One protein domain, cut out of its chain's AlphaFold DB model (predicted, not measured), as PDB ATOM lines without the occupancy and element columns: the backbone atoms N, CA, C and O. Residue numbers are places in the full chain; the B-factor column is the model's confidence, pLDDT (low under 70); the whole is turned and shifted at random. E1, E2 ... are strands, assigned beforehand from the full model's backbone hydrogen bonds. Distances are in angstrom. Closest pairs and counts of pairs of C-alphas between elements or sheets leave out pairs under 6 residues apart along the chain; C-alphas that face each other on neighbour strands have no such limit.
ATOM      1  N   THR A  55     -30.397 -44.576  14.233       30.50
ATOM      2  CA  THR A  55     -29.404 -45.288  15.037       30.50
ATOM      3  C   THR A  55     -29.838 -45.258  16.500       30.50
ATOM      4  O   THR A  55     -30.164 -44.205  17.045       30.50
ATOM      5  N   LEU A  56     -29.900 -46.441  17.111       33.91
ATOM      6  CA  LEU A  56     -30.133 -46.669  18.535       33.91
ATOM      7  C   LEU A  56     -29.098 -45.858  19.345       33.91
ATOM      8  O   LEU A  56     -27.905 -46.135  19.257       33.91
ATOM      9  N   ALA A  57     -29.518 -44.843  20.103       35.81
ATOM     10  CA  ALA A  57     -28.607 -44.070  20.949       35.81
ATOM     11  C   ALA A  57     -28.435 -44.773  22.304       35.81
ATOM     12  O   ALA A  57     -29.102 -44.416  23.268       35.81
ATOM     13  N   VAL A  58     -27.570 -45.791  22.373       36.00
ATOM     14  CA  VAL A  58     -27.172 -46.407  23.650       36.00
ATOM     15  C   VAL A  58     -26.153 -45.492  24.320       36.00
ATOM     16  O   VAL A  58     -24.973 -45.504  23.972       36.00
ATOM     17  N   VAL A  59     -26.592 -44.683  25.283       45.50
ATOM     18  CA  VAL A  59     -25.668 -43.922  26.135       45.50
ATOM     19  C   VAL A  59     -25.285 -44.812  27.319       45.50
ATOM     20  O   VAL A  59     -26.079 -44.986  28.240       45.50
ATOM     21  N   ARG A  60     -24.087 -45.413  27.270       36.50
ATOM     22  CA  ARG A  60     -23.451 -46.127  28.393       36.50
ATOM     23  C   ARG A  60     -22.540 -45.151  29.135       36.50
ATOM     24  O   ARG A  60     -21.539 -44.717  28.570       36.50
ATOM     25  N   ALA A  61     -22.851 -44.829  30.387       33.25
ATOM     26  CA  ALA A  61     -21.929 -44.111  31.265       33.25
ATOM     27  C   ALA A  61     -21.824 -44.828  32.615       33.25
ATOM     28  O   ALA A  61     -22.837 -45.171  33.216       33.25
ATOM     29  N   GLY A  62     -20.589 -45.041  33.080       37.94
ATOM     30  CA  GLY A  62     -20.277 -45.666  34.372       37.94
ATOM     31  C   GLY A  62     -20.491 -44.762  35.591       37.94
ATOM     32  O   GLY A  62     -20.224 -45.189  36.704       37.94
ATOM     33  N   HIS A  63     -20.978 -43.534  35.403       39.75
ATOM     34  CA  HIS A  63     -21.344 -42.593  36.461       39.75
ATOM     35  C   HIS A  63     -22.470 -41.693  35.925       39.75
ATOM     36  O   HIS A  63     -22.338 -41.204  34.805       39.75
ATOM     37  N   GLY A  64     -23.555 -41.531  36.695       43.50
ATOM     38  CA  GLY A  64     -24.697 -40.613  36.512       43.50
ATOM     39  C   GLY A  64     -24.954 -40.021  35.115       43.50
ATOM     40  O   GLY A  64     -24.233 -39.125  34.679       43.50
ATOM     41  N   LEU A  65     -26.036 -40.425  34.441       54.19
ATOM     42  CA  LEU A  65     -26.481 -39.754  33.210       54.19
ATOM     43  C   LEU A  65     -27.299 -38.497  33.551       54.19
ATOM     44  O   LEU A  65     -28.437 -38.620  33.994       54.19
ATOM     45  N   ASN A  66     -26.740 -37.307  33.302       46.31
ATOM     46  CA  ASN A  66     -27.466 -36.030  33.331       46.31
ATOM     47  C   ASN A  66     -27.809 -35.613  31.889       46.31
ATOM     48  O   ASN A  66     -26.909 -35.305  31.106       46.31
ATOM     49  N   ASN A  67     -29.087 -35.677  31.501       50.75
ATOM     50  CA  ASN A  67     -29.537 -35.457  30.119       50.75
ATOM     51  C   ASN A  67     -30.493 -34.260  30.032       50.75
ATOM     52  O   ASN A  67     -31.598 -34.338  30.556       50.75
ATOM     53  N   SER A  68     -30.110 -33.187  29.326       47.00
ATOM     54  CA  SER A  68     -30.996 -32.027  29.163       47.00
ATOM     55  C   SER A  68     -31.881 -32.049  27.917       47.00
ATOM     56  O   SER A  68     -32.916 -31.405  27.981       47.00
ATOM     57  N   ASN A  69     -31.567 -32.761  26.824       49.47
ATOM     58  CA  ASN A  69     -32.418 -32.812  25.619       49.47
ATOM     59  C   ASN A  69     -32.024 -33.989  24.705       49.47
ATOM     60  O   ASN A  69     -30.970 -33.944  24.072       49.47
ATOM     61  N   ASN A  70     -32.870 -35.015  24.576       56.88
ATOM     62  CA  ASN A  70     -32.656 -36.114  23.623       56.88
ATOM     63  C   ASN A  70     -33.963 -36.419  22.880       56.88
ATOM     64  O   ASN A  70     -34.971 -36.638  23.537       56.88
ATOM     65  N   ALA A  71     -33.959 -36.392  21.542       57.41
ATOM     66  CA  ALA A  71     -35.128 -36.668  20.705       57.41
ATOM     67  C   ALA A  71     -34.748 -37.606  19.547       57.41
ATOM     68  O   ALA A  71     -34.245 -37.168  18.513       57.41
ATOM     69  N   THR A  72     -35.000 -38.907  19.701       67.19
ATOM     70  CA  THR A  72     -34.748 -39.928  18.663       67.19
ATOM     71  C   THR A  72     -36.025 -40.696  18.308       67.19
ATOM     72  O   THR A  72     -37.084 -40.477  18.892       67.19
ATOM     73  N   LYS A  73     -35.982 -41.587  17.302       73.12
ATOM     74  CA  LYS A  73     -37.125 -42.471  17.000       73.12
ATOM     75  C   LYS A  73     -37.376 -43.438  18.165       73.12
ATOM     76  O   LYS A  73     -38.465 -43.445  18.715       73.12
ATOM     77  N   ASN A  74     -36.350 -44.193  18.545       76.81
ATOM     78  CA  ASN A  74     -36.316 -45.019  19.748       76.81
ATOM     79  C   ASN A  74     -35.151 -44.532  20.608       76.81
ATOM     80  O   ASN A  74     -34.031 -44.406  20.099       76.81
ATOM     81  N   LEU A  75     -35.403 -44.269  21.884       81.31
ATOM     82  CA  LEU A  75     -34.388 -43.859  22.841       81.31
ATOM     83  C   LEU A  75     -34.226 -44.934  23.912       81.31
ATOM     84  O   LEU A  75     -35.185 -45.250  24.607       81.31
ATOM     85  N   GLN A  76     -33.014 -45.467  24.064       83.69
ATOM     86  CA  GLN A  76     -32.682 -46.401  25.134       83.69
ATOM     87  C   GLN A  76     -31.512 -45.860  25.957       83.69
ATOM     88  O   GLN A  76     -30.383 -45.791  25.479       83.69
ATOM     89  N   LEU A  77     -31.772 -45.506  27.211       80.06
ATOM     90  CA  LEU A  77     -30.760 -45.055  28.162       80.06
ATOM     91  C   LEU A  77     -30.472 -46.192  29.139       80.06
ATOM     92  O   LEU A  77     -31.393 -46.776  29.704       80.06
ATOM     93  N   THR A  78     -29.201 -46.555  29.306       78.31
ATOM     94  CA  THR A  78     -28.802 -47.629  30.225       78.31
ATOM     95  C   THR A  78     -27.643 -47.158  31.093       78.31
ATOM     96  O   THR A  78     -26.526 -46.979  30.610       78.31
ATOM     97  N   ALA A  79     -27.919 -46.976  32.382       75.56
ATOM     98  CA  ALA A  79     -26.942 -46.667  33.417       75.56
ATOM     99  C   ALA A  79     -26.651 -47.947  34.221       75.56
ATOM    100  O   ALA A  79     -27.289 -48.250  35.230       75.56
ATOM    101  N   GLU A  80     -25.707 -48.756  33.736       74.88
ATOM    102  CA  GLU A  80     -25.282 -49.984  34.416       74.88
ATOM    103  C   GLU A  80     -24.599 -49.623  35.739       74.88
ATOM    104  O   GLU A  80     -23.516 -49.047  35.732       74.88
ATOM    105  N   GLY A  81     -25.200 -49.942  36.888       72.56
ATOM    106  CA  GLY A  81     -24.564 -49.601  38.170       72.56
ATOM    107  C   GLY A  81     -24.944 -48.241  38.745       72.56
ATOM    108  O   GLY A  81     -24.766 -48.050  39.942       72.56
ATOM    109  N   ALA A  82     -25.451 -47.327  37.919       78.44
ATOM    110  CA  ALA A  82     -25.505 -45.903  38.225       78.44
ATOM    111  C   ALA A  82     -26.918 -45.323  38.110       78.44
ATOM    112  O   ALA A  82     -27.802 -45.910  37.485       78.44
ATOM    113  N   ASP A  83     -27.103 -44.152  38.707       84.19
ATOM    114  CA  ASP A  83     -28.362 -43.414  38.662       84.19
ATOM    115  C   ASP A  83     -28.532 -42.685  37.320       84.19
ATOM    116  O   ASP A  83     -27.559 -42.324  36.645       84.19
ATOM    117  N   LEU A  84     -29.780 -42.455  36.926       88.75
ATOM    118  CA  LEU A  84     -30.130 -41.512  35.872       88.75
ATOM    119  C   LEU A  84     -30.888 -40.350  36.496       88.75
ATOM    120  O   LEU A  84     -31.917 -40.564  37.127       88.75
ATOM    121  N   THR A  85     -30.427 -39.128  36.246       86.00
ATOM    122  CA  THR A  85     -31.070 -37.921  36.764       86.00
ATOM    123  C   THR A  85     -31.402 -36.983  35.608       86.00
ATOM    124  O   THR A  85     -30.520 -36.471  34.920       86.00
ATOM    125  N   ASN A  86     -32.687 -36.733  35.391       84.31
ATOM    126  CA  ASN A  86     -33.182 -35.687  34.510       84.31
ATOM    127  C   ASN A  86     -33.547 -34.457  35.342       84.31
ATOM    128  O   ASN A  86     -34.570 -34.469  36.020       84.31
ATOM    129  N   ILE A  87     -32.733 -33.401  35.284       86.25
ATOM    130  CA  ILE A  87     -32.982 -32.147  36.009       86.25
ATOM    131  C   ILE A  87     -33.492 -31.100  35.024       86.25
ATOM    132  O   ILE A  87     -32.721 -30.586  34.213       86.25
ATOM    133  N   SER A  88     -34.784 -30.784  35.089       84.00
ATOM    134  CA  SER A  88     -35.448 -29.766  34.258       84.00
ATOM    135  C   SER A  88     -35.311 -29.968  32.737       84.00
ATOM    136  O   SER A  88     -35.633 -29.066  31.964       84.00
ATOM    137  N   GLY A  89     -34.820 -31.130  32.293       82.56
ATOM    138  CA  GLY A  89     -34.576 -31.473  30.894       82.56
ATOM    139  C   GLY A  89     -35.715 -32.269  30.264       82.56
ATOM    140  O   GLY A  89     -36.636 -32.724  30.947       82.56
ATOM    141  N   THR A  90     -35.647 -32.456  28.942       86.81
ATOM    142  CA  THR A  90     -36.588 -33.319  28.210       86.81
ATOM    143  C   THR A  90     -35.900 -34.570  27.664       86.81
ATOM    144  O   THR A  90     -34.959 -34.496  26.871       86.81
ATOM    145  N   ILE A  91     -36.420 -35.740  28.030       87.00
ATOM    146  CA  ILE A  91     -36.057 -37.037  27.453       87.00
ATOM    147  C   ILE A  91     -37.200 -37.477  26.538       87.00
ATOM    148  O   ILE A  91     -38.285 -37.787  27.018       87.00
ATOM    149  N   ALA A  92     -36.979 -37.507  25.227       87.19
ATOM    150  CA  ALA A  92     -38.015 -37.789  24.241       87.19
ATOM    151  C   ALA A  92     -37.627 -38.905  23.256       87.19
ATOM    152  O   ALA A  92     -36.516 -38.959  22.727       87.19
ATOM    153  N   GLY A  93     -38.586 -39.770  22.945       83.88
ATOM    154  CA  GLY A  93     -38.476 -40.787  21.903       83.88
ATOM    155  C   GLY A  93     -39.786 -40.880  21.132       83.88
ATOM    156  O   GLY A  93     -40.827 -41.098  21.736       83.88
ATOM    157  N   ARG A  94     -39.776 -40.712  19.804       82.81
ATOM    158  CA  ARG A  94     -41.029 -40.672  19.017       82.81
ATOM    159  C   ARG A  94     -41.860 -41.950  19.157       82.81
ATOM    160  O   ARG A  94     -43.074 -41.878  19.245       82.81
ATOM    161  N   GLU A  95     -41.205 -43.104  19.168       88.50
ATOM    162  CA  GLU A  95     -41.831 -44.427  19.244       88.50
ATOM    163  C   GLU A  95     -41.661 -45.057  20.628       88.50
ATOM    164  O   GLU A  95     -42.604 -45.628  21.167       88.50
ATOM    165  N   ALA A  96     -40.466 -44.954  21.207       90.62
ATOM    166  CA  ALA A  96     -40.178 -45.549  22.504       90.62
ATOM    167  C   ALA A  96     -39.122 -44.756  23.276       90.62
ATOM    168  O   ALA A  96     -38.124 -44.318  22.697       90.62
ATOM    169  N   VAL A  97     -39.319 -44.647  24.587       93.62
ATOM    170  CA  VAL A  97     -38.289 -44.310  25.573       93.62
ATOM    171  C   VAL A  97     -38.161 -45.484  26.532       93.62
ATOM    172  O   VAL A  97     -39.123 -45.844  27.202       93.62
ATOM    173  N   GLN A  98     -36.971 -46.064  26.626       94.50
ATOM    174  CA  GLN A  98     -36.649 -47.085  27.613       94.50
ATOM    175  C   GLN A  98     -35.473 -46.619  28.464       94.50
ATOM    176  O   GLN A  98     -34.413 -46.280  27.936       94.50
ATOM    177  N   ILE A  99     -35.644 -46.619  29.780       91.94
ATOM    178  CA  ILE A  99     -34.598 -46.266  30.735       91.94
ATOM    179  C   ILE A  99     -34.353 -47.456  31.653       91.94
ATOM    180  O   ILE A  99     -35.294 -47.981  32.235       91.94
ATOM    181  N   ASN A 100     -33.094 -47.870  31.787       91.31
ATOM    182  CA  ASN A 100     -32.666 -48.868  32.763       91.31
ATOM    183  C   ASN A 100     -31.552 -48.266  33.627       91.31
ATOM    184  O   ASN A 100     -30.519 -47.872  33.084       91.31
ATOM    185  N   ALA A 101     -31.742 -48.178  34.943       89.06
ATOM    186  CA  ALA A 101     -30.775 -47.550  35.851       89.06
ATOM    187  C   ALA A 101     -30.801 -48.168  37.260       89.06
ATOM    188  O   ALA A 101     -31.636 -49.019  37.569       89.06
ATOM    189  N   GLN A 102     -29.875 -47.747  38.128       89.94
ATOM    190  CA  GLN A 102     -29.952 -48.021  39.562       89.94
ATOM    191  C   GLN A 102     -31.169 -47.313  40.168       89.94
ATOM    192  O   GLN A 102     -32.099 -47.991  40.600       89.94
ATOM    193  N   ASN A 103     -31.171 -45.982  40.112       90.88
ATOM    194  CA  ASN A 103     -32.312 -45.116  40.391       90.88
ATOM    195  C   ASN A 103     -32.643 -44.263  39.159       90.88
ATOM    196  O   ASN A 103     -31.762 -43.975  38.342       90.88
ATOM    197  N   ILE A 104     -33.905 -43.863  39.019       95.25
ATOM    198  CA  ILE A 104     -34.358 -42.919  37.990       95.25
ATOM    199  C   ILE A 104     -34.975 -41.710  38.684       95.25
ATOM    200  O   ILE A 104     -36.080 -41.790  39.206       95.25
ATOM    201  N   ASP A 105     -34.293 -40.576  38.611       93.88
ATOM    202  CA  ASP A 105     -34.744 -39.309  39.167       93.88
ATOM    203  C   ASP A 105     -35.160 -38.370  38.034       93.88
ATOM    204  O   ASP A 105     -34.327 -37.819  37.317       93.88
ATOM    205  N   ASN A 106     -36.458 -38.159  37.852       93.88
ATOM    206  CA  ASN A 106     -36.994 -37.114  36.990       93.88
ATOM    207  C   ASN A 106     -37.398 -35.924  37.863       93.88
ATOM    208  O   ASN A 106     -38.463 -35.920  38.479       93.88
ATOM    209  N   LEU A 107     -36.525 -34.925  37.940       91.69
ATOM    210  CA  LEU A 107     -36.639 -33.767  38.821       91.69
ATOM    211  C   LEU A 107     -36.947 -32.535  37.978       91.69
ATOM    212  O   LEU A 107     -36.099 -32.063  37.225       91.69
ATOM    213  N   PHE A 108     -38.169 -32.023  38.071       91.00
ATOM    214  CA  PHE A 108     -38.669 -30.883  37.292       91.00
ATOM    215  C   PHE A 108     -38.613 -31.049  35.763       91.00
ATOM    216  O   PHE A 108     -38.855 -30.091  35.026       91.00
ATOM    217  N   GLY A 109     -38.263 -32.245  35.286       87.75
ATOM    218  CA  GLY A 109     -38.077 -32.574  33.880       87.75
ATOM    219  C   GLY A 109     -39.309 -33.203  33.234       87.75
ATOM    220  O   GLY A 109     -40.362 -33.380  33.848       87.75
ATOM    221  N   ARG A 110     -39.163 -33.560  31.960       93.69
ATOM    222  CA  ARG A 110     -40.189 -34.229  31.156       93.69
ATOM    223  C   ARG A 110     -39.614 -35.464  30.479       93.69
ATOM    224  O   ARG A 110     -38.562 -35.393  29.850       93.69
ATOM    225  N   ILE A 111     -40.325 -36.582  30.557       95.50
ATOM    226  CA  ILE A 111     -40.018 -37.797  29.795       95.50
ATOM    227  C   ILE A 111     -41.209 -38.092  28.884       95.50
ATOM    228  O   ILE A 111     -42.334 -38.132  29.370       95.50
ATOM    229  N   THR A 112     -40.996 -38.274  27.579       95.75
ATOM    230  CA  THR A 112     -42.104 -38.420  26.625       95.75
ATOM    231  C   THR A 112     -41.845 -39.391  25.471       95.75
ATOM    232  O   THR A 112     -40.752 -39.428  24.908       95.75
ATOM    233  N   GLY A 113     -42.862 -40.156  25.074       94.81
ATOM    234  CA  GLY A 113     -42.823 -40.960  23.852       94.81
ATOM    235  C   GLY A 113     -44.121 -41.689  23.531       94.81
ATOM    236  O   GLY A 113     -45.104 -41.550  24.253       94.81
ATOM    237  N   ARG A 114     -44.168 -42.479  22.449       95.75
ATOM    238  CA  ARG A 114     -45.354 -43.316  22.181       95.75
ATOM    239  C   ARG A 114     -45.486 -44.438  23.212       95.75
ATOM    240  O   ARG A 114     -46.579 -44.677  23.717       95.75
ATOM    241  N   GLU A 115     -44.378 -45.080  23.556       97.38
ATOM    242  CA  GLU A 115     -44.258 -46.027  24.668       97.38
ATOM    243  C   GLU A 115     -43.130 -45.557  25.593       97.38
ATOM    244  O   GLU A 115     -42.064 -45.160  25.123       97.38
ATOM    245  N   VAL A 116     -43.347 -45.582  26.905       98.44
ATOM    246  CA  VAL A 116     -42.337 -45.190  27.896       98.44
ATOM    247  C   VAL A 116     -42.203 -46.297  28.934       98.44
ATOM    248  O   VAL A 116     -43.186 -46.680  29.564       98.44
ATOM    249  N   ALA A 117     -40.985 -46.799  29.118       98.31
ATOM    250  CA  ALA A 117     -40.645 -47.811  30.110       98.31
ATOM    251  C   ALA A 117     -39.478 -47.326  30.978       98.31
ATOM    252  O   ALA A 117     -38.371 -47.107  30.480       98.31
ATOM    253  N   LEU A 118     -39.729 -47.156  32.273       98.25
ATOM    254  CA  LEU A 118     -38.744 -46.767  33.276       98.25
ATOM    255  C   LEU A 118     -38.491 -47.964  34.193       98.25
ATOM    256  O   LEU A 118     -39.379 -48.327  34.957       98.25
ATOM    257  N   ASN A 119     -37.306 -48.566  34.114       98.06
ATOM    258  CA  ASN A 119     -36.914 -49.708  34.936       98.06
ATOM    259  C   ASN A 119     -35.762 -49.301  35.866       98.06
ATOM    260  O   ASN A 119     -34.637 -49.057  35.413       98.06
ATOM    261  N   ALA A 120     -36.026 -49.236  37.166       97.19
ATOM    262  CA  ALA A 120     -35.024 -48.950  38.183       97.19
ATOM    263  C   ALA A 120     -34.771 -50.184  39.050       97.19
ATOM    264  O   ALA A 120     -35.700 -50.861  39.489       97.19
ATOM    265  N   ARG A 121     -33.502 -50.468  39.354       97.06
ATOM    266  CA  ARG A 121     -33.161 -51.549  40.297       97.06
ATOM    267  C   ARG A 121     -33.575 -51.224  41.730       97.06
ATOM    268  O   ARG A 121     -33.787 -52.144  42.514       97.06
ATOM    269  N   GLN A 122     -33.642 -49.944  42.073       97.31
ATOM    270  CA  GLN A 122     -34.063 -49.457  43.378       97.31
ATOM    271  C   GLN A 122     -35.284 -48.566  43.216       97.31
ATOM    272  O   GLN A 122     -36.391 -49.088  43.313       97.31
TER     273      GLN A 122
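Overview. This is residues 55 to 122 of the 509 residues of an uncharacterized protein of Hyphomicrobiales bacterium (UniProt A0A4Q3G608). The chain is wound in stacked turns, a small three-sided solenoid: E2, E4 and E6 each fold round a sharp bend to make two sides, and E3 and E5 make the third. E1 lies at one end of the stack, beside the later part of E2. The printed part has 68 residues, with no named helix and six named strands, E1 to E6; the class is all strand. E1, E2, E4 and E6 form a parallel sheet in that order, and E3 and E5 a second parallel sheet. The whole is compact, with a radius of gyration of the C-alphas of 10.6 A and spans of 26 by 25 by 17 A.

Along the chain. E1, residues 57 to 60, begins at C-alpha 57 (-28.607, -44.070, 20.949). E2, residues 69 to 78, is 15.9 A long and bends by 122 degrees at residue 73. E3 is residues 84 to 87. E4, residues 90 to 101, is 17.2 A long and bends by 129 degrees at residue 95. E5 is residues 104 to 107. E6, residues 110 to 120, is 17.1 A long, bends by 126 degrees at residue 114 and ends at C-alpha 120 (-35.024, -48.950, 38.183).

Arrangement. In the twisted larger sheet, E1 and E6 are edge strands. C-alphas 59 and 77 of E1 and E2 face each other at 5.6 A, with no N and O within hydrogen-bond range. Across E2 and E4, N 75 and O 96 are 2.8 A apart; across E4 and E6, N 91 and O 110 are 2.8 A apart. Across E3 and E5, N 86 and O 105 are 2.8 A apart. Residues 65 to 66 pair, parallel, with residues 84 to 85 of E3. E1 and E3 are apart.

Size, cuts and confidence. The C-alphas farthest apart, Thr 55 and Gln 122, are 29.0 A apart. The printed part has no cut and no long link. Mean pLDDT of the printed part is 76.9; residues 55 to 72 are under 70.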